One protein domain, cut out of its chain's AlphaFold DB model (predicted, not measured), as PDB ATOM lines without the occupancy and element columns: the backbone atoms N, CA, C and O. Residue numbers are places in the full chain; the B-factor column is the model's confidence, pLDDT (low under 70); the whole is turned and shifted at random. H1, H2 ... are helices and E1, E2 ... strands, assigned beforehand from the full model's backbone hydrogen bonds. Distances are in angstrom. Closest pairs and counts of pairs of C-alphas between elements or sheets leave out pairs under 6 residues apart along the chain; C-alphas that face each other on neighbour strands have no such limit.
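AT A GLANCE: This is residues 12 to 201 of the 209 residues of an uncharacterized protein of Qipengyuania soli (UniProt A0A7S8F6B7). Two five-stranded sheets lie face to face with their strands crossed, a sandwich whose strands stand at 71 degrees from one sheet to the other. Two short helices, H1 and H2, sit off to one side on neither sheet, and tiny H3, in the chain between E7 and E8, stands beside the strands of the sheet E3 E4 E5 E6 E7, at that sheet's level. The printed part has 190 residues, with three named helices and ten named strands in the order E1 E2 H1 E3 E4 H2 E5 E6 E7 H3 E8 E9 E10; its class is mixed, helices and strands. The sheets, E3 E4 E5 E6 E7 and E2 E1 E10 E9 E8, are each antiparallel. The whole is compact, with a radius of gyration of the C-alphas of 17.2 A and spans of 45 by 45 by 30 A.

IN THESE COORDINATES: One sheet holds E3, residues 59 to 63; E4, 78 to 86, 26.7 A long; E5, 108 to 116, 27.1 A; E6, 123 to 133, 30.1 A; and E7, 138 to 145, 23.8 A. The other holds E2, residues 23 to 28; E1, 12 to 17; E10, 191 to 200, 26.4 A; E9, 169 to 178, 25.5 A; and E8, 153 to 160, 19.0 A. H1 is residues 38 to 47, H2 96 to 104 and H3 146 to 150. C-alpha 12 stands at (4.360, -12.585, -33.441) and C-alpha 200 at (8.956, -7.563, -35.660).

HOW THE PARTS SIT: E5, E6 and E7 form a meander, each strand the antiparallel neighbour of the one before, with N 112 and O 128 at 2.9 A and N 129 and O 142 at 2.9 A. E4 pairs with E5, N 81 to O 113 2.8 A, and with the edge strand E3, N 62 to O 80 2.8 A. E8, E9 and E10 form a second meander, with N 155 and O 174 at 2.8 A and N 196 and O 173 at 2.8 A; they bend by 69, 63 and 59 degrees. E1 pairs with E10, N 16 to O 195 2.8 A, and with E2, N 15 to O 25 2.8 A. Between the sheets, the closest C-alphas of E2 and E4, Ser 27 and Phe 85, are 4.8 A apart. H3 stands at the level of the first sheet, 0.5 A in height. H1 and H2 are close but not clearly touching, C-alphas 38 and 96 at 6.3 A, with a steep tilt of 51 degrees, opposite ways. In H1, H2 and H3 every O i to N i+4 pair is within hydrogen-bond range.

THE WHOLE: The farthest C-alphas, His 73 and His 137, are 46.5 A apart. The printed part has no cut. The links H1 to E3, E3 to E4 and E9 to E10 are long. Mean pLDDT of the printed part is 84.7; 22 residues are under 70, among them 64 to 74.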
ATOM      1  N   ILE A  12       3.047 -13.143 -33.822       92.88
ATOM      2  CA  ILE A  12       4.360 -12.585 -33.441       92.88
ATOM      3  C   ILE A  12       4.255 -11.391 -32.493       92.88
ATOM      4  O   ILE A  12       5.245 -11.031 -31.851       92.88
ATOM      5  N   ALA A  13       3.063 -10.804 -32.377       95.06
ATOM      6  CA  ALA A  13       2.781  -9.726 -31.448       95.06
ATOM      7  C   ALA A  13       1.308  -9.708 -31.027       95.06
ATOM      8  O   ALA A  13       0.424 -10.134 -31.771       95.06
ATOM      9  N   SER A  14       1.056  -9.159 -29.846       95.81
ATOM     10  CA  SER A  14      -0.277  -8.868 -29.329       95.81
ATOM     11  C   SER A  14      -0.352  -7.434 -28.830       95.81
ATOM     12  O   SER A  14       0.647  -6.876 -28.366       95.81
ATOM     13  N   CYS A  15      -1.552  -6.874 -28.867       95.75
ATOM     14  CA  CYS A  15      -1.867  -5.586 -28.287       95.75
ATOM     15  C   CYS A  15      -3.098  -5.701 -27.382       95.75
ATOM     16  O   CYS A  15      -4.011  -6.465 -27.692       95.75
ATOM     17  N   THR A  16      -3.138  -4.957 -26.278       95.62
ATOM     18  CA  THR A  16      -4.385  -4.656 -25.570       95.62
ATOM     19  C   THR A  16      -4.644  -3.159 -25.536       95.62
ATOM     20  O   THR A  16      -3.695  -2.374 -25.495       95.62
ATOM     21  N   HIS A  17      -5.917  -2.768 -25.547       94.38
ATOM     22  CA  HIS A  17      -6.354  -1.390 -25.326       94.38
ATOM     23  C   HIS A  17      -7.594  -1.340 -24.434       94.38
ATOM     24  O   HIS A  17      -8.343  -2.314 -24.379       94.38
ATOM     25  N   ASP A  18      -7.837  -0.206 -23.778       93.31
ATOM     26  CA  ASP A  18      -8.989   0.008 -22.885       93.31
ATOM     27  C   ASP A  18     -10.130   0.843 -23.507       93.31
ATOM     28  O   ASP A  18     -11.130   1.146 -22.849       93.31
ATOM     29  N   LEU A  19     -10.020   1.198 -24.794       91.25
ATOM     30  CA  LEU A  19     -11.046   1.939 -25.529       91.25
ATOM     31  C   LEU A  19     -12.392   1.190 -25.552       91.25
ATOM     32  O   LEU A  19     -12.573   0.268 -26.338       91.25
ATOM     33  N   GLY A  20     -13.352   1.632 -24.734       84.62
ATOM     34  CA  GLY A  20     -14.685   1.012 -24.664       84.62
ATOM     35  C   GLY A  20     -14.720  -0.328 -23.914       84.62
ATOM     36  O   GLY A  20     -15.761  -0.974 -23.883       84.62
ATOM     37  N   GLY A  21     -13.609  -0.723 -23.287       85.56
ATOM     38  CA  GLY A  21     -13.419  -2.020 -22.638       85.56
ATOM     39  C   GLY A  21     -12.049  -2.613 -22.967       85.56
ATOM     40  O   GLY A  21     -11.408  -2.214 -23.940       85.56
ATOM     41  N   GLU A  22     -11.586  -3.567 -22.153       89.12
ATOM     42  CA  GLU A  22     -10.324  -4.263 -22.419       89.12
ATOM     43  C   GLU A  22     -10.488  -5.196 -23.624       89.12
ATOM     44  O   GLU A  22     -11.204  -6.195 -23.564       89.12
ATOM     45  N   THR A  23      -9.801  -4.869 -24.716       91.88
ATOM     46  CA  THR A  23      -9.795  -5.655 -25.956       91.88
ATOM     47  C   THR A  23      -8.384  -6.137 -26.240       91.88
ATOM     48  O   THR A  23      -7.423  -5.395 -26.029       91.88
ATOM     49  N   ARG A  24      -8.243  -7.377 -26.720       94.44
ATOM     50  CA  ARG A  24      -6.958  -7.956 -27.128       94.44
ATOM     51  C   ARG A  24      -6.955  -8.254 -28.620       94.44
ATOM     52  O   ARG A  24      -7.827  -8.963 -29.105       94.44
ATOM     53  N   LEU A  25      -5.927  -7.763 -29.298       95.06
ATOM     54  CA  LEU A  25      -5.710  -7.903 -30.731       95.06
ATOM     55  C   LEU A  25      -4.350  -8.562 -31.001       95.06
ATOM     56  O   LEU A  25      -3.441  -8.542 -30.166       95.06
ATOM     57  N   PHE A  26      -4.195  -9.123 -32.193       94.81
ATOM     58  CA  PHE A  26      -3.048  -9.917 -32.611       94.81
ATOM     59  C   PHE A  26      -2.508  -9.455 -33.958       94.81
ATOM     60  O   PHE A  26      -3.228  -8.929 -34.804       94.81
ATOM     61  N   SER A  27      -1.213  -9.679 -34.148       94.56
ATOM     62  CA  SER A  27      -0.520  -9.442 -35.404       94.56
ATOM     63  C   SER A  27       0.351 -10.645 -35.751       94.56
ATOM     64  O   SER A  27       0.994 -11.260 -34.889       94.56
ATOM     65  N   TYR A  28       0.408 -10.952 -37.041       92.31
ATOM     66  CA  TYR A  28       1.028 -12.158 -37.571       92.31
ATOM     67  C   TYR A  28       2.264 -11.831 -38.407       92.31
ATOM     68  O   TYR A  28       2.477 -10.693 -38.835       92.31
ATOM     69  N   ALA A  29       3.118 -12.833 -38.616       89.75
ATOM     70  CA  ALA A  29       4.228 -12.697 -39.548       89.75
ATOM     71  C   ALA A  29       3.698 -12.387 -40.962       89.75
ATOM     72  O   ALA A  29       2.719 -13.004 -41.391       89.75
ATOM     73  N   PRO A  30       4.320 -11.449 -41.698       88.88
ATOM     74  CA  PRO A  30       3.837 -11.065 -43.013       88.88
ATOM     75  C   PRO A  30       3.983 -12.229 -44.001       88.88
ATOM     76  O   PRO A  30       5.082 -12.730 -44.243       88.88
ATOM     77  N   VAL A  31       2.866 -12.622 -44.607       89.44
ATOM     78  CA  VAL A  31       2.788 -13.580 -45.718       89.44
ATOM     79  C   VAL A  31       2.141 -12.850 -46.886       89.44
ATOM     80  O   VAL A  31       1.143 -12.168 -46.682       89.44
ATOM     81  N   ALA A  32       2.709 -12.938 -48.088       88.56
ATOM     82  CA  ALA A  32       2.127 -12.283 -49.257       88.56
ATOM     83  C   ALA A  32       0.792 -12.943 -49.630       88.56
ATOM     84  O   ALA A  32       0.717 -14.174 -49.696       88.56
ATOM     85  N   ASP A  33      -0.240 -12.146 -49.919       87.94
ATOM     86  CA  ASP A  33      -1.454 -12.689 -50.530       87.94
ATOM     87  C   ASP A  33      -1.138 -13.217 -51.942       87.94
ATOM     88  O   ASP A  33      -0.329 -12.665 -52.697       87.94
ATOM     89  N   THR A  34      -1.766 -14.334 -52.297       86.69
ATOM     90  CA  THR A  34      -1.659 -14.925 -53.636       86.69
ATOM     91  C   THR A  34      -2.485 -14.153 -54.665       86.69
ATOM     92  O   THR A  34      -2.194 -14.205 -55.863       86.69
ATOM     93  N   ARG A  35      -3.499 -13.413 -54.208       87.75
ATOM     94  CA  ARG A  35      -4.369 -12.568 -55.026       87.75
ATOM     95  C   ARG A  35      -3.735 -11.196 -55.221       87.75
ATOM     96  O   ARG A  35      -3.020 -10.699 -54.362       87.75
ATOM     97  N   ILE A  36      -4.033 -10.577 -56.362       86.88
ATOM     98  CA  ILE A  36      -3.711  -9.168 -56.596       86.88
ATOM     99  C   ILE A  36      -4.919  -8.344 -56.171       86.88
ATOM    100  O   ILE A  36      -5.980  -8.435 -56.795       86.88
ATOM    101  N   HIS A  37      -4.771  -7.544 -55.121       87.25
ATOM    102  CA  HIS A  37      -5.834  -6.640 -54.687       87.25
ATOM    103  C   HIS A  37      -6.003  -5.480 -55.674       87.25
ATOM    104  O   HIS A  37      -5.063  -5.085 -56.360       87.25
ATOM    105  N   GLN A  38      -7.196  -4.883 -55.741       88.00
ATOM    106  CA  GLN A  38      -7.466  -3.763 -56.654       88.00
ATOM    107  C   GLN A  38      -6.470  -2.601 -56.483       88.00
ATOM    108  O   GLN A  38      -5.996  -2.056 -57.478       88.00
ATOM    109  N   GLY A  39      -6.089  -2.267 -55.244       83.00
ATOM    110  CA  GLY A  39      -5.071  -1.242 -54.975       83.00
ATOM    111  C   GLY A  39      -3.683  -1.604 -55.523       83.00
ATOM    112  O   GLY A  39      -3.007  -0.762 -56.109       83.00
ATOM    113  N   GLU A  40      -3.283  -2.872 -55.419       87.69
ATOM    114  CA  GLU A  40      -2.024  -3.370 -55.992       87.69
ATOM    115  C   GLU A  40      -2.069  -3.369 -57.514       87.69
ATOM    116  O   GLU A  40      -1.111  -2.951 -58.155       87.69
ATOM    117  N   ALA A  41      -3.188  -3.792 -58.108       88.50
ATOM    118  CA  ALA A  41      -3.374  -3.758 -59.552       88.50
ATOM    119  C   ALA A  41      -3.231  -2.326 -60.093       88.50
ATOM    120  O   ALA A  41      -2.597  -2.114 -61.130       88.50
ATOM    121  N   MET A  42      -3.765  -1.334 -59.370       86.25
ATOM    122  CA  MET A  42      -3.586   0.083 -59.691       86.25
ATOM    123  C   MET A  42      -2.120   0.519 -59.572       86.25
ATOM    124  O   MET A  42      -1.603   1.134 -60.504       86.25
ATOM    125  N   ALA A  43      -1.436   0.173 -58.479       83.38
ATOM    126  CA  ALA A  43      -0.032   0.531 -58.262       83.38
ATOM    127  C   ALA A  43       0.912  -0.122 -59.288       83.38
ATOM    128  O   ALA A  43       1.768   0.554 -59.856       83.38
ATOM    129  N   ILE A  44       0.719  -1.409 -59.592       87.19
ATOM    130  CA  ILE A  44       1.474  -2.143 -60.619       87.19
ATOM    131  C   ILE A  44       1.280  -1.478 -61.982       87.19
ATOM    132  O   ILE A  44       2.247  -1.266 -62.707       87.19
ATOM    133  N   LYS A  45       0.042  -1.105 -62.328       89.06
ATOM    134  CA  LYS A  45      -0.248  -0.446 -63.604       89.06
ATOM    135  C   LYS A  45       0.350   0.961 -63.690       89.06
ATOM    136  O   LYS A  45       0.780   1.362 -64.767       89.06
ATOM    137  N   ALA A  46       0.355   1.708 -62.587       88.56
ATOM    138  CA  ALA A  46       0.857   3.077 -62.549       88.56
ATOM    139  C   ALA A  46       2.393   3.156 -62.490       88.56
ATOM    140  O   ALA A  46       2.975   4.039 -63.116       88.56
ATOM    141  N   PHE A  47       3.046   2.245 -61.760       85.44
ATOM    142  CA  PHE A  47       4.466   2.365 -61.402       85.44
ATOM    143  C   PHE A  47       5.326   1.153 -61.782       85.44
ATOM    144  O   PHE A  47       6.547   1.219 -61.672       85.44
ATOM    145  N   GLY A  48       4.731   0.037 -62.216       83.94
ATOM    146  CA  GLY A  48       5.464  -1.177 -62.598       83.94
ATOM    147  C   GLY A  48       6.118  -1.925 -61.432       83.94
ATOM    148  O   GLY A  48       6.951  -2.798 -61.665       83.94
ATOM    149  N   ILE A  49       5.764  -1.599 -60.185       76.56
ATOM    150  CA  ILE A  49       6.373  -2.186 -58.985       76.56
ATOM    151  C   ILE A  49       5.543  -3.407 -58.554       76.56
ATOM    152  O   ILE A  49       4.364  -3.244 -58.228       76.56
ATOM    153  N   PRO A  50       6.110  -4.630 -58.554       77.94
ATOM    154  CA  PRO A  50       5.392  -5.838 -58.166       77.94
ATOM    155  C   PRO A  50       5.259  -5.906 -56.641       77.94
ATOM    156  O   PRO A  50       6.144  -6.398 -55.948       77.94
ATOM    157  N   VAL A  51       4.141  -5.396 -56.130       79.88
ATOM    158  CA  VAL A  51       3.863  -5.315 -54.690       79.88
ATOM    159  C   VAL A  51       2.694  -6.211 -54.297       79.88
ATOM    160  O   VAL A  51       1.858  -6.577 -55.132       79.88
ATOM    161  N   ARG A  52       2.661  -6.586 -53.019       85.62
ATOM    162  CA  ARG A  52       1.634  -7.429 -52.410       85.62
ATOM    163  C   ARG A  52       1.253  -6.904 -51.035       85.62
ATOM    164  O   ARG A  52       2.113  -6.523 -50.241       85.62
ATOM    165  N   SER A  53      -0.039  -6.936 -50.752       85.94
ATOM    166  CA  SER A  53      -0.574  -6.773 -49.412       85.94
ATOM    167  C   SER A  53      -0.292  -8.045 -48.622       85.94
ATOM    168  O   SER A  53      -0.299  -9.151 -49.179       85.94
ATOM    169  N   PRO A  54      -0.055  -7.909 -47.320       87.75
ATOM    170  CA  PRO A  54      -0.006  -9.055 -46.445       87.75
ATOM    171  C   PRO A  54      -1.384  -9.698 -46.317       87.75
ATOM    172  O   PRO A  54      -2.427  -9.048 -46.398       87.75
ATOM    173  N   LEU A  55      -1.329 -11.000 -46.096       87.19
ATOM    174  CA  LEU A  55      -2.448 -11.915 -46.035       87.19
ATOM    175  C   LEU A  55      -3.373 -11.652 -44.833       87.19
ATOM    176  O   LEU A  55      -4.571 -11.855 -44.945       87.19
ATOM    177  N   THR A  56      -2.824 -11.195 -43.705       89.38
ATOM    178  CA  THR A  56      -3.527 -10.933 -42.435       89.38
ATOM    179  C   THR A  56      -2.949  -9.682 -41.759       89.38
ATOM    180  O   THR A  56      -1.905  -9.195 -42.210       89.38
ATOM    181  N   PRO A  57      -3.550  -9.163 -40.662       88.94
ATOM    182  CA  PRO A  57      -2.903  -8.159 -39.814       88.94
ATOM    183  C   PRO A  57      -1.447  -8.540 -39.505       88.94
ATOM    184  O   PRO A  57      -1.145  -9.702 -39.218       88.94
ATOM    185  N   TYR A  58      -0.535  -7.582 -39.637       92.25
ATOM    186  CA  TYR A  58       0.903  -7.834 -39.677       92.25
ATOM    187  C   TYR A  58       1.690  -6.709 -39.018       92.25
ATOM    188  O   TYR A  58       1.230  -5.571 -38.927       92.25
ATOM    189  N   ILE A  59       2.919  -7.022 -38.619       91.94
ATOM    190  CA  ILE A  59       3.856  -6.059 -38.050       91.94
ATOM    191  C   ILE A  59       5.230  -6.230 -38.684       91.94
ATOM    192  O   ILE A  59       5.689  -7.347 -38.923       91.94
ATOM    193  N   SER A  60       5.882  -5.110 -38.981       88.50
ATOM    194  CA  SER A  60       7.194  -5.089 -39.624       88.50
ATOM    195  C   SER A  60       8.009  -3.860 -39.232       88.50
ATOM    196  O   SER A  60       7.472  -2.859 -38.753       88.50
ATOM    197  N   VAL A  61       9.321  -3.951 -39.441       87.81
ATOM    198  CA  VAL A  61      10.294  -2.906 -39.117       87.81
ATOM    199  C   VAL A  61      11.064  -2.480 -40.355       87.81
ATOM    200  O   VAL A  61      11.585  -3.311 -41.086       87.81
ATOM    201  N   TRP A  62      11.260  -1.184 -40.539       83.88
ATOM    202  CA  TRP A  62      12.181  -0.636 -41.527       83.88
ATOM    203  C   TRP A  62      13.308   0.175 -40.868       83.88
ATOM    204  O   TRP A  62      13.170   0.626 -39.732       83.88
ATOM    205  N   ARG A  63      14.458   0.314 -41.544       78.81
ATOM    206  CA  ARG A  63      15.700   0.915 -41.012       78.81
ATOM    207  C   ARG A  63      16.317   1.897 -42.013       78.81
ATOM    208  O   ARG A  63      16.182   1.686 -43.209       78.81
ATOM    209  N   SER A  64      16.960   2.952 -41.504       66.81
ATOM    210  CA  SER A  64      17.397   4.190 -42.197       66.81
ATOM    211  C   SER A  64      17.709   4.164 -43.710       66.81
ATOM    212  O   SER A  64      18.465   3.327 -44.185       66.81
ATOM    213  N   GLU A  65      17.180   5.210 -44.374       54.94
ATOM    214  CA  GLU A  65      17.389   5.790 -45.720       54.94
ATOM    215  C   GLU A  65      17.640   4.843 -46.897       54.94
ATOM    216  O   GLU A  65      18.770   4.425 -47.112       54.94
ATOM    217  N   PHE A  66      16.570   4.606 -47.678       46.09
ATOM    218  CA  PHE A  66      16.452   4.323 -49.130       46.09
ATOM    219  C   PHE A  66      17.698   3.857 -49.915       46.09
ATOM    220  O   PHE A  66      17.874   4.185 -51.086       46.09
ATOM    221  N   SER A  67      18.566   3.062 -49.308       45.41
ATOM    222  CA  SER A  67      19.729   2.495 -49.954       45.41
ATOM    223  C   SER A  67      19.582   0.983 -49.892       45.41
ATOM    224  O   SER A  67      19.834   0.379 -48.848       45.41
ATOM    225  N   PRO A  68      19.254   0.337 -51.025       43.44
ATOM    226  CA  PRO A  68      19.331  -1.118 -51.194       43.44
ATOM    227  C   PRO A  68      20.732  -1.695 -50.918       43.44
ATOM    228  O   PRO A  68      20.944  -2.893 -51.059       43.44
ATOM    229  N   ARG A  69      21.708  -0.835 -50.594       44.81
ATOM    230  CA  ARG A  69      23.106  -1.149 -50.314       44.81
ATOM    231  C   ARG A  69      23.488  -0.947 -48.849       44.81
ATOM    232  O   ARG A  69      24.683  -0.904 -48.571       44.81
ATOM    233  N   MET A  70      22.535  -0.772 -47.926       52.19
ATOM    234  CA  MET A  70      22.889  -0.887 -46.511       52.19
ATOM    235  C   MET A  70      23.462  -2.284 -46.284       52.19
ATOM    236  O   MET A  70      22.761  -3.286 -46.411       52.19
ATOM    237  N   ASP A  71      24.761  -2.321 -45.999       54.78
ATOM    238  CA  ASP A  71      25.441  -3.499 -45.494       54.78
ATOM    239  C   ASP A  71      24.646  -3.994 -44.281       54.78
ATOM    240  O   ASP A  71      24.339  -3.207 -43.380       54.78
ATOM    241  N   ALA A  72      24.294  -5.283 -44.269       60.72
ATOM    242  CA  ALA A  72      23.575  -5.916 -43.169       60.72
ATOM    243  C   ALA A  72      24.247  -5.636 -41.813       60.72
ATOM    244  O   ALA A  72      23.576  -5.662 -40.785       60.72
ATOM    245  N   HIS A  73      25.542  -5.316 -41.819       64.06
ATOM    246  CA  HIS A  73      26.343  -5.024 -40.641       64.06
ATOM    247  C   HIS A  73      26.306  -3.564 -40.157       64.06
ATOM    248  O   HIS A  73      26.815  -3.292 -39.071       64.06
ATOM    249  N   THR A  74      25.699  -2.628 -40.897       68.94
ATOM    250  CA  THR A  74      25.620  -1.215 -40.483       68.94
ATOM    251  C   THR A  74      24.478  -1.002 -39.481       68.94
ATOM    252  O   THR A  74      23.334  -1.348 -39.794       68.94
ATOM    253  N   PRO A  75      24.742  -0.396 -38.305       74.19
ATOM    254  CA  PRO A  75      23.688  -0.033 -37.365       74.19
ATOM    255  C   PRO A  75      22.681   0.946 -37.988       74.19
ATOM    256  O   PRO A  75      23.079   1.858 -38.723       74.19
ATOM    257  N   PRO A  76      21.379   0.797 -37.704       80.00
ATOM    258  CA  PRO A  76      20.373   1.713 -38.221       80.00
ATOM    259  C   PRO A  76      20.535   3.101 -37.593       80.00
ATOM    260  O   PRO A  76      20.746   3.204 -36.394       80.00
ATOM    261  N   LYS A  77      20.353   4.169 -38.380       84.19
ATOM    262  CA  LYS A  77      20.197   5.544 -37.855       84.19
ATOM    263  C   LYS A  77      18.758   5.870 -37.473       84.19
ATOM    264  O   LYS A  77      18.497   6.792 -36.710       84.19
ATOM    265  N   LYS A  78      17.810   5.145 -38.065       87.62
ATOM    266  CA  LYS A  78      16.378   5.254 -37.791       87.62
ATOM    267  C   LYS A  78      15.748   3.881 -37.807       87.62
ATOM    268  O   LYS A  78      16.143   3.043 -38.618       87.62
ATOM    269  N   VAL A  79      14.756   3.685 -36.953       87.06
ATOM    270  CA  VAL A  79      13.924   2.483 -36.903       87.06
ATOM    271  C   VAL A  79      12.475   2.919 -37.054       87.06
ATOM    272  O   VAL A  79      12.018   3.790 -36.326       87.06
ATOM    273  N   TYR A  80      11.766   2.320 -38.002       89.19
ATOM    274  CA  TYR A  80      10.351   2.546 -38.268       89.19
ATOM    275  C   TYR A  80       9.617   1.249 -37.957       89.19
ATOM    276  O   TYR A  80       9.879   0.242 -38.605       89.19
ATOM    277  N   LEU A  81       8.724   1.245 -36.977       90.00
ATOM    278  CA  LEU A  81       7.882   0.095 -36.654       90.00
ATOM    279  C   LEU A  81       6.467   0.398 -37.138       90.00
ATOM    280  O   LEU A  81       5.895   1.403 -36.725       90.00
ATOM    281  N   ASN A  82       5.912  -0.459 -37.992       90.75
ATOM    282  CA  ASN A  82       4.540  -0.348 -38.483       90.75
ATOM    283  C   ASN A  82       3.786  -1.643 -38.202       90.75
ATOM    284  O   ASN A  82       4.298  -2.728 -38.494       90.75
ATOM    285  N   ALA A  83       2.572  -1.524 -37.672       92.50
ATOM    286  CA  ALA A  83       1.741  -2.660 -37.315       92.50
ATOM    287  C   ALA A  83       0.265  -2.433 -37.638       92.50
ATOM    288  O   ALA A  83      -0.255  -1.322 -37.516       92.50
ATOM    289  N   ILE A  84      -0.409  -3.532 -37.948       93.25
ATOM    290  CA  ILE A  84      -1.857  -3.677 -37.924       93.25
ATOM    291  C   ILE A  84      -2.159  -4.858 -37.002       93.25
ATOM    292  O   ILE A  84      -1.626  -5.948 -37.202       93.25
ATOM    293  N   PHE A  85      -3.020  -4.641 -36.016       93.94
ATOM    294  CA  PHE A  85      -3.540  -5.674 -35.131       93.94
ATOM    295  C   PHE A  85      -5.036  -5.870 -35.382       93.94
ATOM    296  O   PHE A  85      -5.749  -4.890 -35.585       93.94
ATOM    297  N   GLY A  86      -5.497  -7.119 -35.331       92.06
ATOM    298  CA  GLY A  86      -6.912  -7.485 -35.420       92.06
ATOM    299  C   GLY A  86      -7.293  -8.561 -34.405       92.06
ATOM    300  O   GLY A  86      -6.431  -9.189 -33.796       92.06
ATOM    301  N   ASP A  87      -8.586  -8.757 -34.211       88.06
ATOM    302  CA  ASP A  87      -9.198  -9.742 -33.314       88.06
ATOM    303  C   ASP A  87      -8.997 -11.202 -33.762       88.06
ATOM    304  O   ASP A  87      -8.768 -12.080 -32.929       88.06
ATOM    305  N   ASP A  88      -8.997 -11.461 -35.069       83.94
ATOM    306  CA  ASP A  88      -8.707 -12.768 -35.669       83.94
ATOM    307  C   ASP A  88      -7.836 -12.651 -36.941       83.94
ATOM    308  O   ASP A  88      -7.794 -11.592 -37.584       83.94
ATOM    309  N   PRO A  89      -7.098 -13.716 -37.328       82.12
ATOM    310  CA  PRO A  89      -6.440 -13.751 -38.625       82.12
ATOM    311  C   PRO A  89      -7.515 -13.748 -39.712       82.12
ATOM    312  O   PRO A  89      -8.340 -14.654 -39.786       82.12
ATOM    313  N   TRP A  90      -7.498 -12.734 -40.571       83.06
ATOM    314  CA  TRP A  90      -8.484 -12.597 -41.634       83.06
ATOM    315  C   TRP A  90      -7.816 -12.185 -42.938       83.06
ATOM    316  O   TRP A  90      -6.812 -11.477 -42.942       83.06
ATOM    317  N   HIS A  91      -8.416 -12.619 -44.039       84.50
ATOM    318  CA  HIS A  91      -7.916 -12.417 -45.386       84.50
ATOM    319  C   HIS A  91      -8.642 -11.247 -46.054       84.50
ATOM    320  O   HIS A  91      -9.831 -11.396 -46.357       84.50
ATOM    321  N   PRO A  92      -7.975 -10.106 -46.328       81.00
ATOM    322  CA  PRO A  92      -8.601  -8.992 -47.025       81.00
ATOM    323  C   PRO A  92      -9.227  -9.433 -48.349       81.00
ATOM    324  O   PRO A  92      -8.621 -10.214 -49.086       81.00
ATOM    325  N   PRO A  93     -10.444  -8.991 -48.693       86.00
ATOM    326  CA  PRO A  93     -10.987  -9.236 -50.017       86.00
ATOM    327  C   PRO A  93     -10.206  -8.423 -51.054       86.00
ATOM    328  O   PRO A  93      -9.641  -7.367 -50.765       86.00
ATOM    329  N   ALA A  94     -10.223  -8.883 -52.305       85.12
ATOM    330  CA  ALA A  94      -9.547  -8.175 -53.391       85.12
ATOM    331  C   ALA A  94     -10.212  -6.833 -53.751       85.12
ATOM    332  O   ALA A  94      -9.556  -5.954 -54.317       85.12
ATOM    333  N   SER A  95     -11.502  -6.681 -53.436       88.50
ATOM    334  CA  SER A  95     -12.284  -5.462 -53.644       88.50
ATOM    335  C   SER A  95     -11.973  -4.415 -52.572       88.50
ATOM    336  O   SER A  95     -12.090  -4.695 -51.380       88.50
ATOM    337  N   LEU A  96     -11.639  -3.185 -52.982       84.50
ATOM    338  CA  LEU A  96     -11.416  -2.075 -52.042       84.50
ATOM    339  C   LEU A  96     -12.683  -1.712 -51.257       84.50
ATOM    340  O   LEU A  96     -12.587  -1.311 -50.100       84.50
ATOM    341  N   VAL A  97     -13.858  -1.859 -51.878       88.19
ATOM    342  CA  VAL A  97     -15.150  -1.554 -51.245       88.19
ATOM    343  C   VAL A  97     -15.447  -2.571 -50.148       88.19
ATOM    344  O   VAL A  97     -15.656  -2.180 -49.005       88.19
ATOM    345  N   GLU A  98     -15.360  -3.865 -50.461       88.69
ATOM    346  CA  GLU A  98     -15.576  -4.931 -49.472       88.69
ATOM    347  C   GLU A  98     -14.540  -4.853 -48.346       88.69
ATOM    348  O   GLU A  98     -14.862  -5.049 -47.178       88.69
ATOM    349  N   HIS A  99     -13.289  -4.515 -48.678       86.25
ATOM    350  CA  HIS A  99     -12.242  -4.315 -47.682       86.25
ATOM    351  C   HIS A  99     -12.616  -3.169 -46.726       86.25
ATOM    352  O   HIS A  99     -12.531  -3.332 -45.508       86.25
ATOM    353  N   ALA A 100     -13.072  -2.026 -47.245       84.50
ATOM    354  CA  ALA A 100     -13.506  -0.905 -46.417       84.50
ATOM    355  C   ALA A 100     -14.708  -1.267 -45.526       84.50
ATOM    356  O   ALA A 100     -14.697  -0.948 -44.337       84.50
ATOM    357  N   GLU A 101     -15.704  -1.968 -46.071       85.62
ATOM    358  CA  GLU A 101     -16.888  -2.422 -45.331       85.62
ATOM    359  C   GLU A 101     -16.534  -3.400 -44.205       85.62
ATOM    360  O   GLU A 101     -17.056  -3.280 -43.096       85.62
ATOM    361  N   LEU A 102     -15.633  -4.352 -44.462       83.81
ATOM    362  CA  LEU A 102     -15.176  -5.297 -43.444       83.81
ATOM    363  C   LEU A 102     -14.347  -4.599 -42.367       83.81
ATOM    364  O   LEU A 102     -14.573  -4.845 -41.186       83.81
ATOM    365  N   ARG A 103     -13.446  -3.679 -42.737       82.56
ATOM    366  CA  ARG A 103     -12.663  -2.906 -41.755       82.56
ATOM    367  C   ARG A 103     -13.514  -2.010 -40.869       82.56
ATOM    368  O   ARG A 103     -13.093  -1.718 -39.760       82.56
ATOM    369  N   GLN A 104     -14.678  -1.556 -41.332       81.44
ATOM    370  CA  GLN A 104     -15.594  -0.799 -40.477       81.44
ATOM    371  C   GLN A 104     -16.202  -1.661 -39.373       81.44
ATOM    372  O   GLN A 104     -16.502  -1.138 -38.315       81.44
ATOM    373  N   ARG A 105     -16.380  -2.966 -39.591       83.50
ATOM    374  CA  ARG A 105     -17.085  -3.850 -38.648       83.50
ATOM    375  C   ARG A 105     -16.174  -4.530 -37.631       83.50
ATOM    376  O   ARG A 105     -16.678  -5.255 -36.782       83.50
ATOM    377  N   ARG A 106     -14.863  -4.360 -37.769       83.31
ATOM    378  CA  ARG A 106     -13.852  -5.129 -37.046       83.31
ATOM    379  C   ARG A 106     -13.102  -4.250 -36.069       83.31
ATOM    380  O   ARG A 106     -12.859  -3.076 -36.357       83.31
ATOM    381  N   ASP A 107     -12.689  -4.865 -34.972       88.25
ATOM    382  CA  ASP A 107     -11.770  -4.231 -34.047       88.25
ATOM    383  C   ASP A 107     -10.362  -4.275 -34.642       88.25
ATOM    384  O   ASP A 107      -9.837  -5.324 -35.025       88.25
ATOM    385  N   GLU A 108      -9.761  -3.100 -34.777       91.50
ATOM    386  CA  GLU A 108      -8.473  -2.942 -35.428       91.50
ATOM    387  C   GLU A 108      -7.666  -1.845 -34.749       91.50
ATOM    388  O   GLU A 108      -8.176  -0.765 -34.438       91.50
ATOM    389  N   LEU A 109      -6.368  -2.098 -34.596       94.12
ATOM    390  CA  LEU A 109      -5.410  -1.096 -34.163       94.12
ATOM    391  C   LEU A 109      -4.290  -0.970 -35.188       94.12
ATOM    392  O   LEU A 109      -3.597  -1.938 -35.499       94.12
ATOM    393  N   ILE A 110      -4.085   0.246 -35.685       94.12
ATOM    394  CA  ILE A 110      -2.953   0.610 -36.534       94.12
ATOM    395  C   ILE A 110      -1.947   1.349 -35.664       94.12
ATOM    396  O   ILE A 110      -2.291   2.326 -34.997       94.12
ATOM    397  N   PHE A 111      -0.701   0.896 -35.691       94.44
ATOM    398  CA  PHE A 111       0.388   1.463 -34.912       94.44
ATOM    399  C   PHE A 111       1.550   1.843 -35.826       94.44
ATOM    400  O   PHE A 111       1.953   1.065 -36.691       94.44
ATOM    401  N   ALA A 112       2.118   3.024 -35.598       93.06
ATOM    402  CA  ALA A 112       3.361   3.448 -36.219       93.06
ATOM    403  C   ALA A 112       4.243   4.184 -35.209       93.06
ATOM    404  O   ALA A 112       3.789   5.109 -34.535       93.06
ATOM    405  N   ALA A 113       5.521   3.825 -35.145       91.94
ATOM    406  CA  ALA A 113       6.508   4.533 -34.339       91.94
ATOM    407  C   ALA A 113       7.831   4.685 -35.085       91.94
ATOM    408  O   ALA A 113       8.224   3.814 -35.865       91.94
ATOM    409  N   VAL A 114       8.509   5.807 -34.847       91.62
ATOM    410  CA  VAL A 114       9.814   6.109 -35.437       91.62
ATOM    411  C   VAL A 114      10.774   6.529 -34.345       91.62
ATOM    412  O   VAL A 114      10.465   7.428 -33.563       91.62
ATOM    413  N   TRP A 115      11.950   5.910 -34.335       88.88
ATOM    414  CA  TRP A 115      13.055   6.293 -33.468       88.88
ATOM    415  C   TRP A 115      14.234   6.765 -34.298       88.88
ATOM    416  O   TRP A 115      14.626   6.092 -35.256       88.88
ATOM    417  N   ALA A 116      14.835   7.870 -33.872       89.19
ATOM    418  CA  ALA A 116      16.221   8.167 -34.177       89.19
ATOM    419  C   ALA A 116      17.121   7.303 -33.294       89.19
ATOM    420  O   ALA A 116      16.907   7.174 -32.090       89.19
ATOM    421  N   VAL A 117      18.134   6.715 -33.912       84.00
ATOM    422  CA  VAL A 117      19.154   5.899 -33.261       84.00
ATOM    423  C   VAL A 117      20.477   6.624 -33.480       84.00
ATOM    424  O   VAL A 117      21.243   6.301 -34.386       84.00
ATOM    425  N   ASP A 118      20.680   7.688 -32.706       76.19
ATOM    426  CA  ASP A 118      21.904   8.488 -32.712       76.19
ATOM    427  C   ASP A 118      22.584   8.347 -31.345       76.19
ATOM    428  O   ASP A 118      22.216   8.999 -30.371       76.19
ATOM    429  N   GLY A 119      23.532   7.414 -31.248       68.81
ATOM    430  CA  GLY A 119      24.229   7.100 -30.000       68.81
ATOM    431  C   GLY A 119      23.596   5.963 -29.191       68.81
ATOM    432  O   GLY A 119      23.063   5.008 -29.753       68.81
ATOM    433  N   ALA A 120      23.751   6.021 -27.866       69.06
ATOM    434  CA  ALA A 120      23.408   4.918 -26.962       69.06
ATOM    435  C   ALA A 120      21.903   4.813 -26.658       69.06
ATOM    436  O   ALA A 120      21.407   3.705 -26.460       69.06
ATOM    437  N   ASP A 121      21.192   5.943 -26.669       79.50
ATOM    438  CA  ASP A 121      19.791   6.024 -26.264       79.50
ATOM    439  C   ASP A 121      18.910   6.436 -27.454       79.50
ATOM    440  O   ASP A 121      19.043   7.553 -27.964       79.50
ATOM    441  N   PRO A 122      18.008   5.562 -27.932       82.25
ATOM    442  CA  PRO A 122      17.130   5.906 -29.038       82.25
ATOM    443  C   PRO A 122      16.092   6.950 -28.631       82.25
ATOM    444  O   PRO A 122      15.462   6.862 -27.578       82.25
ATOM    445  N   VAL A 123      15.857   7.909 -29.521       87.94
ATOM    446  CA  VAL A 123      14.909   9.003 -29.308       87.94
ATOM    447  C   VAL A 123      13.664   8.755 -30.142       87.94
ATOM    448  O   VAL A 123      13.743   8.651 -31.363       87.94
ATOM    449  N   LEU A 124      12.501   8.689 -29.492       88.69
ATOM    450  CA  LEU A 124      11.219   8.620 -30.188       88.69
ATOM    451  C   LEU A 124      10.953   9.952 -30.907       88.69
ATOM    452  O   LEU A 124      10.875  11.004 -30.273       88.69
ATOM    453  N   GLU A 125      10.835   9.900 -32.232       91.50
ATOM    454  CA  GLU A 125      10.519  11.048 -33.093       91.50
ATOM    455  C   GLU A 125       9.050  11.058 -33.510       91.50
ATOM    456  O   GLU A 125       8.491  12.105 -33.813       91.50
ATOM    457  N   ARG A 126       8.407   9.890 -33.578       93.44
ATOM    458  CA  ARG A 126       7.011   9.797 -34.001       93.44
ATOM    459  C   ARG A 126       6.315   8.651 -33.309       93.44
ATOM    460  O   ARG A 126       6.869   7.561 -33.198       93.44
ATOM    461  N   PHE A 127       5.070   8.895 -32.935       93.12
ATOM    462  CA  PHE A 127       4.173   7.903 -32.375       93.12
ATOM    463  C   PHE A 127       2.767   8.134 -32.920       93.12
ATOM    464  O   PHE A 127       2.239   9.241 -32.846       93.12
ATOM    465  N   ALA A 128       2.161   7.102 -33.490       95.06
ATOM    466  CA  ALA A 128       0.803   7.157 -33.997       95.06
ATOM    467  C   ALA A 128       0.052   5.870 -33.665       95.06
ATOM    468  O   ALA A 128       0.527   4.771 -33.950       95.06
ATOM    469  N   VAL A 129      -1.144   6.032 -33.111       95.06
ATOM    470  CA  VAL A 129      -2.112   4.959 -32.907       95.06
ATOM    471  C   VAL A 129      -3.454   5.394 -33.478       95.06
ATOM    472  O   VAL A 129      -3.933   6.494 -33.199       95.06
ATOM    473  N   GLU A 130      -4.067   4.517 -34.263       94.69
ATOM    474  CA  GLU A 130      -5.475   4.595 -34.642       94.69
ATOM    475  C   GLU A 130      -6.169   3.321 -34.173       94.69
ATOM    476  O   GLU A 130      -5.713   2.226 -34.489       94.69
ATOM    477  N   ILE A 131      -7.269   3.472 -33.440       93.62
ATOM    478  CA  ILE A 131      -8.095   2.363 -32.966       93.62
ATOM    479  C   ILE A 131      -9.486   2.519 -33.559       93.62
ATOM    480  O   ILE A 131     -10.095   3.594 -33.501       93.62
ATOM    481  N   ARG A 132      -9.979   1.423 -34.116       89.62
ATOM    482  CA  ARG A 132     -11.362   1.235 -34.531       89.62
ATOM    483  C   ARG A 132     -11.925   0.150 -33.635       89.62
ATOM    484  O   ARG A 132     -11.405  -0.957 -33.654       89.62
ATOM    485  N   ALA A 133     -12.922   0.502 -32.836       82.56
ATOM    486  CA  ALA A 133     -13.597  -0.421 -31.939       82.56
ATOM    487  C   ALA A 133     -15.114  -0.363 -32.157       82.56
ATOM    488  O   ALA A 133     -15.649   0.674 -32.575       82.56
ATOM    489  N   ASP A 134     -15.796  -1.462 -31.834       71.00
ATOM    490  CA  ASP A 134     -17.260  -1.552 -31.746       71.00
ATOM    491  C   ASP A 134     -17.967  -1.218 -33.073       71.00
ATOM    492  O   ASP A 134     -18.710  -0.241 -33.202       71.00
ATOM    493  N   GLY A 135     -17.662  -1.988 -34.124       65.31
ATOM    494  CA  GLY A 135     -18.369  -1.887 -35.406       65.31
ATOM    495  C   GLY A 135     -18.235  -0.533 -36.119       65.31
ATOM    496  O   GLY A 135     -19.088  -0.181 -36.934       65.31
ATOM    497  N   GLY A 136     -17.179   0.231 -35.809       62.62
ATOM    498  CA  GLY A 136     -16.858   1.507 -36.453       62.62
ATOM    499  C   GLY A 136     -17.476   2.728 -35.770       62.62
ATOM    500  O   GLY A 136     -17.271   3.852 -36.231       62.62
ATOM    501  N   HIS A 137     -18.200   2.533 -34.666       64.31
ATOM    502  CA  HIS A 137     -18.819   3.619 -33.909       64.31
ATOM    503  C   HIS A 137     -17.837   4.332 -32.981       64.31
ATOM    504  O   HIS A 137     -17.983   5.534 -32.743       64.31
ATOM    505  N   THR A 138     -16.814   3.625 -32.496       71.12
ATOM    506  CA  THR A 138     -15.793   4.212 -31.632       71.12
ATOM    507  C   THR A 138     -14.470   4.315 -32.377       71.12
ATOM    508  O   THR A 138     -13.789   3.326 -32.641       71.12
ATOM    509  N   HIS A 139     -14.089   5.551 -32.697       86.06
ATOM    510  CA  HIS A 139     -12.805   5.873 -33.312       86.06
ATOM    511  C   HIS A 139     -11.928   6.632 -32.322       86.06
ATOM    512  O   HIS A 139     -12.397   7.541 -31.633       86.06
ATOM    513  N   PHE A 140     -10.660   6.251 -32.247       93.38
ATOM    514  CA  PHE A 140      -9.650   6.957 -31.470       93.38
ATOM    515  C   PHE A 140      -8.397   7.132 -32.318       93.38
ATOM    516  O   PHE A 140      -7.943   6.199 -32.979       93.38
ATOM    517  N   ARG A 141      -7.818   8.330 -32.273       94.88
ATOM    518  CA  ARG A 141      -6.527   8.633 -32.887       94.88
ATOM    519  C   ARG A 141      -5.648   9.373 -31.906       94.88
ATOM    520  O   ARG A 141      -6.114  10.250 -31.186       94.88
ATOM    521  N   SER A 142      -4.373   9.033 -31.927       95.06
ATOM    522  CA  SER A 142      -3.328   9.680 -31.151       95.06
ATOM    523  C   SER A 142      -2.097   9.782 -32.040       95.06
ATOM    524  O   SER A 142      -1.440   8.776 -32.290       95.06
ATOM    525  N   MET A 143      -1.833  10.970 -32.590       95.19
ATOM    526  CA  MET A 143      -0.726  11.232 -33.518       95.19
ATOM    527  C   MET A 143       0.218  12.302 -32.972       95.19
ATOM    528  O   MET A 143      -0.172  13.457 -32.849       95.19
ATOM    529  N   HIS A 144       1.470  11.935 -32.706       93.19
ATOM    530  CA  HIS A 144       2.475  12.790 -32.069       93.19
ATOM    531  C   HIS A 144       3.801  12.744 -32.832       93.19
ATOM    532  O   HIS A 144       4.249  11.672 -33.249       93.19
ATOM    533  N   ASP A 145       4.417  13.907 -33.019       92.62
ATOM    534  CA  ASP A 145       5.706  14.111 -33.680       92.62
ATOM    535  C   ASP A 145       6.684  14.873 -32.777       92.62
ATOM    536  O   ASP A 145       6.286  15.570 -31.843       92.62
ATOM    537  N   ASP A 146       7.974  14.697 -33.049       87.12
ATOM    538  CA  ASP A 146       9.100  15.403 -32.450       87.12
ATOM    539  C   ASP A 146       8.971  15.561 -30.926       87.12
ATOM    540  O   ASP A 146       8.969  14.581 -30.177       87.12
ATOM    541  N   GLU A 147       8.862  16.799 -30.443       84.31
ATOM    542  CA  GLU A 147       8.750  17.107 -29.019       84.31
ATOM    543  C   GLU A 147       7.471  16.533 -28.397       84.31
ATOM    544  O   GLU A 147       7.523  16.022 -27.280       84.31
ATOM    545  N   ASN A 148       6.348  16.520 -29.125       82.06
ATOM    546  CA  ASN A 148       5.092  15.960 -28.620       82.06
ATOM    547  C   ASN A 148       5.222  14.457 -28.363       82.06
ATOM    548  O   ASN A 148       4.727  13.957 -27.354       82.06
ATOM    549  N   ALA A 149       5.913  13.736 -29.251       83.50
ATOM    550  CA  ALA A 149       6.143  12.305 -29.083       83.50
ATOM    551  C   ALA A 149       6.986  12.016 -27.829       83.50
ATOM    552  O   ALA A 149       6.717  11.051 -27.115       83.50
ATOM    553  N   ARG A 150       7.960  12.880 -27.518       82.56
ATOM    554  CA  ARG A 150       8.811  12.767 -26.320       82.56
ATOM    555  C   ARG A 150       8.077  13.083 -25.016       82.56
ATOM    556  O   ARG A 150       8.531  12.660 -23.958       82.56
ATOM    557  N   MET A 151       6.972  13.824 -25.082       82.75
ATOM    558  CA  MET A 151       6.143  14.163 -23.920       82.75
ATOM    559  C   MET A 151       5.128  13.074 -23.551       82.75
ATOM    560  O   MET A 151       4.455  13.197 -22.526       82.75
ATOM    561  N   LEU A 152       4.976  12.033 -24.375       83.62
ATOM    562  CA  LEU A 152       4.081  10.927 -24.063       83.62
ATOM    563  C   LEU A 152       4.606  10.122 -22.872       83.62
ATOM    564  O   LEU A 152       5.786   9.782 -22.797       83.62
ATOM    565  N   ASP A 153       3.691   9.762 -21.974       77.88
ATOM    566  CA  ASP A 153       3.973   8.843 -20.876       77.88
ATOM    567  C   ASP A 153       3.998   7.407 -21.415       77.88
ATOM    568  O   ASP A 153       2.978   6.710 -21.487       77.88
ATOM    569  N   ILE A 154       5.173   7.008 -21.903       80.88
ATOM    570  CA  ILE A 154       5.420   5.684 -22.463       80.88
ATOM    571  C   ILE A 154       6.424   4.948 -21.582       80.88
ATOM    572  O   ILE A 154       7.612   5.273 -21.542       80.88
ATOM    573  N   ALA A 155       5.942   3.898 -20.925       78.19
ATOM    574  CA  ALA A 155       6.770   2.953 -20.203       78.19
ATOM    575  C   ALA A 155       7.255   1.860 -21.166       78.19
ATOM    576  O   ALA A 155       6.522   0.941 -21.545       78.19
ATOM    577  N   TRP A 156       8.524   1.954 -21.552       69.19
ATOM    578  CA  TRP A 156       9.209   0.934 -22.339       69.19
ATOM    579  C   TRP A 156       9.759  -0.132 -21.389       69.19
ATOM    580  O   TRP A 156      10.793   0.068 -20.760       69.19
ATOM    581  N   GLY A 157       9.060  -1.261 -21.253       60.75
ATOM    582  CA  GLY A 157       9.530  -2.380 -20.431       60.75
ATOM    583  C   GLY A 157      10.796  -3.018 -21.009       60.75
ATOM    584  O   GLY A 157      11.749  -3.289 -20.283       60.75
ATOM    585  N   SER A 158      10.828  -3.214 -22.328       68.75
ATOM    586  CA  SER A 158      12.034  -3.593 -23.070       68.75
ATOM    587  C   SER A 158      11.888  -3.202 -24.540       68.75
ATOM    588  O   SER A 158      10.960  -3.642 -25.212       68.75
ATOM    589  N   LEU A 159      12.792  -2.367 -25.053       75.94
ATOM    590  CA  LEU A 159      12.949  -2.127 -26.488       75.94
ATOM    591  C   LEU A 159      14.338  -2.608 -26.885       75.94
ATOM    592  O   LEU A 159      15.343  -1.981 -26.559       75.94
ATOM    593  N   HIS A 160      14.393  -3.735 -27.584       80.94
ATOM    594  CA  HIS A 160      15.636  -4.231 -28.149       80.94
ATOM    595  C   HIS A 160      15.712  -3.764 -29.588       80.94
ATOM    596  O   HIS A 160      15.109  -4.363 -30.485       80.94
ATOM    597  N   LEU A 161      16.423  -2.653 -29.777       73.56
ATOM    598  CA  LEU A 161      16.760  -2.192 -31.107       73.56
ATOM    599  C   LEU A 161      17.798  -3.125 -31.745       73.56
ATOM    600  O   LEU A 161      18.612  -3.737 -31.052       73.56
ATOM    601  N   PRO A 162      17.743  -3.266 -33.068       70.31
ATOM    602  CA  PRO A 162      18.516  -4.253 -33.794       70.31
ATOM    603  C   PRO A 162      19.938  -3.743 -34.034       70.31
ATOM    604  O   PRO A 162      20.120  -2.590 -34.427       70.31
ATOM    605  N   ALA A 163      20.942  -4.603 -33.847       69.69
ATOM    606  CA  ALA A 163      22.338  -4.254 -34.113       69.69
ATOM    607  C   ALA A 163      22.644  -4.257 -35.621       69.69
ATOM    608  O   ALA A 163      23.471  -3.481 -36.101       69.69
ATOM    609  N   HIS A 164      21.947  -5.115 -36.364       70.56
ATOM    610  CA  HIS A 164      22.134  -5.355 -37.791       70.56
ATOM    611  C   HIS A 164      20.828  -5.214 -38.563       70.56
ATOM    612  O   HIS A 164      19.750  -5.330 -37.994       70.56
ATOM    613  N   GLY A 165      20.893  -5.005 -39.878       63.88
ATOM    614  CA  GLY A 165      19.716  -4.798 -40.735       63.88
ATOM    615  C   GLY A 165      18.747  -5.988 -40.803       63.88
ATOM    616  O   GLY A 165      17.575  -5.794 -41.115       63.88
ATOM    617  N   ALA A 166      19.211  -7.193 -40.460       68.88
ATOM    618  CA  ALA A 166      18.424  -8.427 -40.493       68.88
ATOM    619  C   ALA A 166      17.756  -8.793 -39.155       68.88
ATOM    620  O   ALA A 166      16.863  -9.637 -39.141       68.88
ATOM    621  N   ASP A 167      18.164  -8.176 -38.041       76.62
ATOM    622  CA  ASP A 167      17.693  -8.584 -36.711       76.62
ATOM    623  C   ASP A 167      16.215  -8.241 -36.505       76.62
ATOM    624  O   ASP A 167      15.682  -7.358 -37.173       76.62
ATOM    625  N   ASN A 168      15.550  -8.870 -35.542       84.81
ATOM    626  CA  ASN A 168      14.208  -8.461 -35.130       84.81
ATOM    627  C   ASN A 168      14.278  -7.333 -34.094       84.81
ATOM    628  O   ASN A 168      15.169  -7.313 -33.248       84.81
ATOM    629  N   VAL A 169      13.289  -6.441 -34.104       86.19
ATOM    630  CA  VAL A 169      13.009  -5.569 -32.955       86.19
ATOM    631  C   VAL A 169      12.095  -6.330 -32.017       86.19
ATOM    632  O   VAL A 169      11.044  -6.797 -32.448       86.19
ATOM    633  N   SER A 170      12.475  -6.448 -30.750       88.69
ATOM    634  CA  SER A 170      11.579  -6.961 -29.707       88.69
ATOM    635  C   SER A 170      11.115  -5.809 -28.834       88.69
ATOM    636  O   SER A 170      11.915  -4.935 -28.495       88.69
ATOM    637  N   PHE A 171       9.833  -5.803 -28.490       88.06
ATOM    638  CA  PHE A 171       9.220  -4.708 -27.755       88.06
ATOM    639  C   PHE A 171       8.257  -5.212 -26.680       88.06
ATOM    640  O   PHE A 171       7.497  -6.163 -26.878       88.06
ATOM    641  N   ASN A 172       8.277  -4.512 -25.554       91.12
ATOM    642  CA  ASN A 172       7.240  -4.489 -24.542       91.12
ATOM    643  C   ASN A 172       6.993  -3.019 -24.184       91.12
ATOM    644  O   ASN A 172       7.846  -2.376 -23.568       91.12
ATOM    645  N   LEU A 173       5.867  -2.483 -24.641       89.62
ATOM    646  CA  LEU A 173       5.492  -1.083 -24.508       89.62
ATOM    647  C   LEU A 173       4.152  -0.981 -23.794       89.62
ATOM    648  O   LEU A 173       3.193  -1.637 -24.185       89.62
ATOM    649  N   ARG A 174       4.086  -0.077 -22.823       92.50
ATOM    650  CA  ARG A 174       2.848   0.450 -22.261       92.50
ATOM    651  C   ARG A 174       2.801   1.953 -22.501       92.50
ATOM    652  O   ARG A 174       3.757   2.647 -22.167       92.50
ATOM    653  N   ALA A 175       1.715   2.457 -23.071       91.12
ATOM    654  CA  ALA A 175       1.535   3.882 -23.329       91.12
ATOM    655  C   ALA A 175       0.141   4.331 -22.897       91.12
ATOM    656  O   ALA A 175      -0.848   3.714 -23.290       91.12
ATOM    657  N   VAL A 176       0.065   5.429 -22.144       92.19
ATOM    658  CA  VAL A 176      -1.195   6.139 -21.884       92.19
ATOM    659  C   VAL A 176      -1.169   7.420 -22.699       92.19
ATOM    660  O   VAL A 176      -0.403   8.340 -22.416       92.19
ATOM    661  N   MET A 177      -2.003   7.487 -23.729       92.50
ATOM    662  CA  MET A 177      -1.927   8.556 -24.720       92.50
ATOM    663  C   MET A 177      -3.226   9.360 -24.788       92.50
ATOM    664  O   MET A 177      -4.313   8.775 -24.730       92.50
ATOM    665  N   PRO A 178      -3.141  10.693 -24.916       94.31
ATOM    666  CA  PRO A 178      -4.309  11.518 -25.168       94.31
ATOM    667  C   PRO A 178      -4.761  11.388 -26.622       94.31
ATOM    668  O   PRO A 178      -3.962  11.123 -27.524       94.31
ATOM    669  N   GLU A 179      -6.047  11.621 -26.853       94.56
ATOM    670  CA  GLU A 179      -6.598  11.721 -28.195       94.56
ATOM    671  C   GLU A 179      -6.052  12.978 -28.890       94.56
ATOM    672  O   GLU A 179      -6.096  14.089 -28.356       94.56
ATOM    673  N   ARG A 180      -5.534  12.792 -30.102       93.75
ATOM    674  CA  ARG A 180      -5.055  13.840 -31.004       93.75
ATOM    675  C   ARG A 180      -5.186  13.321 -32.433       93.75
ATOM    676  O   ARG A 180      -4.517  12.356 -32.806       93.75
ATOM    677  N   TYR A 181      -6.052  13.946 -33.227       90.31
ATOM    678  CA  TYR A 181      -6.435  13.397 -34.531       90.31
ATOM    679  C   TYR A 181      -5.348  13.581 -35.597       90.31
ATOM    680  O   TYR A 181      -5.152  12.686 -36.416       90.31
ATOM    681  N   ASN A 182      -4.621  14.703 -35.551       89.44
ATOM    682  CA  ASN A 182      -3.490  15.021 -36.425       89.44
ATOM    683  C   ASN A 182      -2.322  15.614 -35.616       89.44
ATOM    684  O   ASN A 182      -2.539  16.241 -34.585       89.44
ATOM    685  N   PHE A 183      -1.089  15.501 -36.122       84.69
ATOM    686  CA  PHE A 183       0.145  15.917 -35.424       84.69
ATOM    687  C   PHE A 183       0.125  17.331 -34.822       84.69
ATOM    688  O   PHE A 183       0.646  17.544 -33.732       84.69
ATOM    689  N   ARG A 184      -0.512  18.282 -35.514       84.06
ATOM    690  CA  ARG A 184      -0.529  19.713 -35.162       84.06
ATOM    691  C   ARG A 184      -1.832  20.182 -34.519       84.06
ATOM    692  O   ARG A 184      -2.086  21.380 -34.473       84.06
ATOM    693  N   GLU A 185      -2.676  19.251 -34.095       88.81
ATOM    694  CA  GLU A 185      -3.906  19.572 -33.375       88.81
ATOM    695  C   GLU A 185      -3.696  19.555 -31.863       88.81
ATOM    696  O   GLU A 185      -2.787  18.901 -31.343       88.81
ATOM    697  N   ASP A 186      -4.585  20.248 -31.155       90.38
ATOM    698  CA  ASP A 186      -4.623  20.211 -29.701       90.38
ATOM    699  C   ASP A 186      -4.961  18.805 -29.192       90.38
ATOM    700  O   ASP A 186      -5.697  18.032 -29.817       90.38
ATOM    701  N   VAL A 187      -4.408  18.470 -28.027       91.94
ATOM    702  CA  VAL A 187      -4.788  17.250 -27.308       91.94
ATOM    703  C   VAL A 187      -6.203  17.394 -26.761       91.94
ATOM    704  O   VAL A 187      -6.589  18.459 -26.282       91.94
ATOM    705  N   ARG A 188      -6.968  16.308 -26.807       92.81
ATOM    706  CA  ARG A 188      -8.288  16.220 -26.179       92.81
ATOM    707  C   ARG A 188      -8.183  15.467 -24.854       92.81
ATOM    708  O   ARG A 188      -7.214  14.753 -24.598       92.81
ATOM    709  N   ASP A 189      -9.218  15.599 -24.029       91.12
ATOM    710  CA  ASP A 189      -9.236  15.046 -22.669       91.12
ATOM    711  C   ASP A 189      -9.273  13.514 -22.628       91.12
ATOM    712  O   ASP A 189      -8.807  12.900 -21.665       91.12
ATOM    713  N   ARG A 190      -9.827  12.880 -23.668       93.31
ATOM    714  CA  ARG A 190      -9.922  11.422 -23.745       93.31
ATOM    715  C   ARG A 190      -8.525  10.811 -23.787       93.31
ATOM    716  O   ARG A 190      -7.704  11.187 -24.619       93.31
ATOM    717  N   ARG A 191      -8.279   9.823 -22.928       93.75
ATOM    718  CA  ARG A 191      -7.042   9.036 -22.896       93.75
ATOM    719  C   ARG A 191      -7.350   7.562 -23.080       93.75
ATOM    720  O   ARG A 191      -8.415   7.108 -22.673       93.75
ATOM    721  N   VAL A 192      -6.416   6.860 -23.704       93.56
ATOM    722  CA  VAL A 192      -6.471   5.413 -23.918       93.56
ATOM    723  C   VAL A 192      -5.132   4.827 -23.517       93.56
ATOM    724  O   VAL A 192      -4.078   5.367 -23.871       93.56
ATOM    725  N   GLU A 193      -5.181   3.724 -22.786       94.12
ATOM    726  CA  GLU A 193      -4.018   2.895 -22.526       94.12
ATOM    727  C   GLU A 193      -3.879   1.838 -23.623       94.12
ATOM    728  O   GLU A 193      -4.847   1.168 -23.987       94.12
ATOM    729  N   VAL A 194      -2.659   1.664 -24.129       94.19
ATOM    730  CA  VAL A 194      -2.289   0.527 -24.973       94.19
ATOM    731  C   VAL A 194      -1.085  -0.201 -24.411       94.19
ATOM    732  O   VAL A 194      -0.115   0.414 -23.967       94.19
ATOM    733  N   ASN A 195      -1.127  -1.525 -24.498       94.94
ATOM    734  CA  ASN A 195      -0.004  -2.393 -24.185       94.94
ATOM    735  C   ASN A 195       0.340  -3.211 -25.428       94.94
ATOM    736  O   ASN A 195      -0.524  -3.885 -25.981       94.94
ATOM    737  N   LEU A 196       1.583  -3.139 -25.893       94.38
ATOM    738  CA  LEU A 196       2.082  -3.842 -27.071       94.38
ATOM    739  C   LEU A 196       3.219  -4.768 -26.648       94.38
ATOM    740  O   LEU A 196       4.167  -4.351 -25.986       94.38
ATOM    741  N   THR A 197       3.160  -6.032 -27.055       94.94
ATOM    742  CA  THR A 197       4.228  -7.003 -26.788       94.94
ATOM    743  C   THR A 197       4.457  -7.873 -28.007       94.94
ATOM    744  O   THR A 197       3.508  -8.414 -28.573       94.94
ATOM    745  N   GLY A 198       5.714  -8.049 -28.401       93.69
ATOM    746  CA  GLY A 198       6.049  -8.946 -29.494       93.69
ATOM    747  C   GLY A 198       7.425  -8.707 -30.079       93.69
ATOM    748  O   GLY A 198       8.298  -8.088 -29.470       93.69
ATOM    749  N   SER A 199       7.603  -9.219 -31.291       91.94
ATOM    750  CA  SER A 199       8.763  -8.900 -32.110       91.94
ATOM    751  C   SER A 199       8.374  -8.693 -33.565       91.94
ATOM    752  O   SER A 199       7.366  -9.221 -34.033       91.94
ATOM    753  N   ALA A 200       9.177  -7.909 -34.271       89.31
ATOM    754  CA  ALA A 200       8.956  -7.563 -35.660       89.31
ATOM    755  C   ALA A 200      10.270  -7.648 -36.436       89.31
ATOM    756  O   ALA A 200      11.285  -7.067 -36.043       89.31
ATOM    757  N   GLY A 201      10.238  -8.400 -37.533       87.19
ATOM    758  CA  GLY A 201      11.356  -8.508 -38.460       87.19
ATOM    759  C   GLY A 201      11.387  -7.363 -39.474       87.19
ATOM    760  O   GLY A 201      10.485  -6.517 -39.488       87.19
TER     761      GLY A 201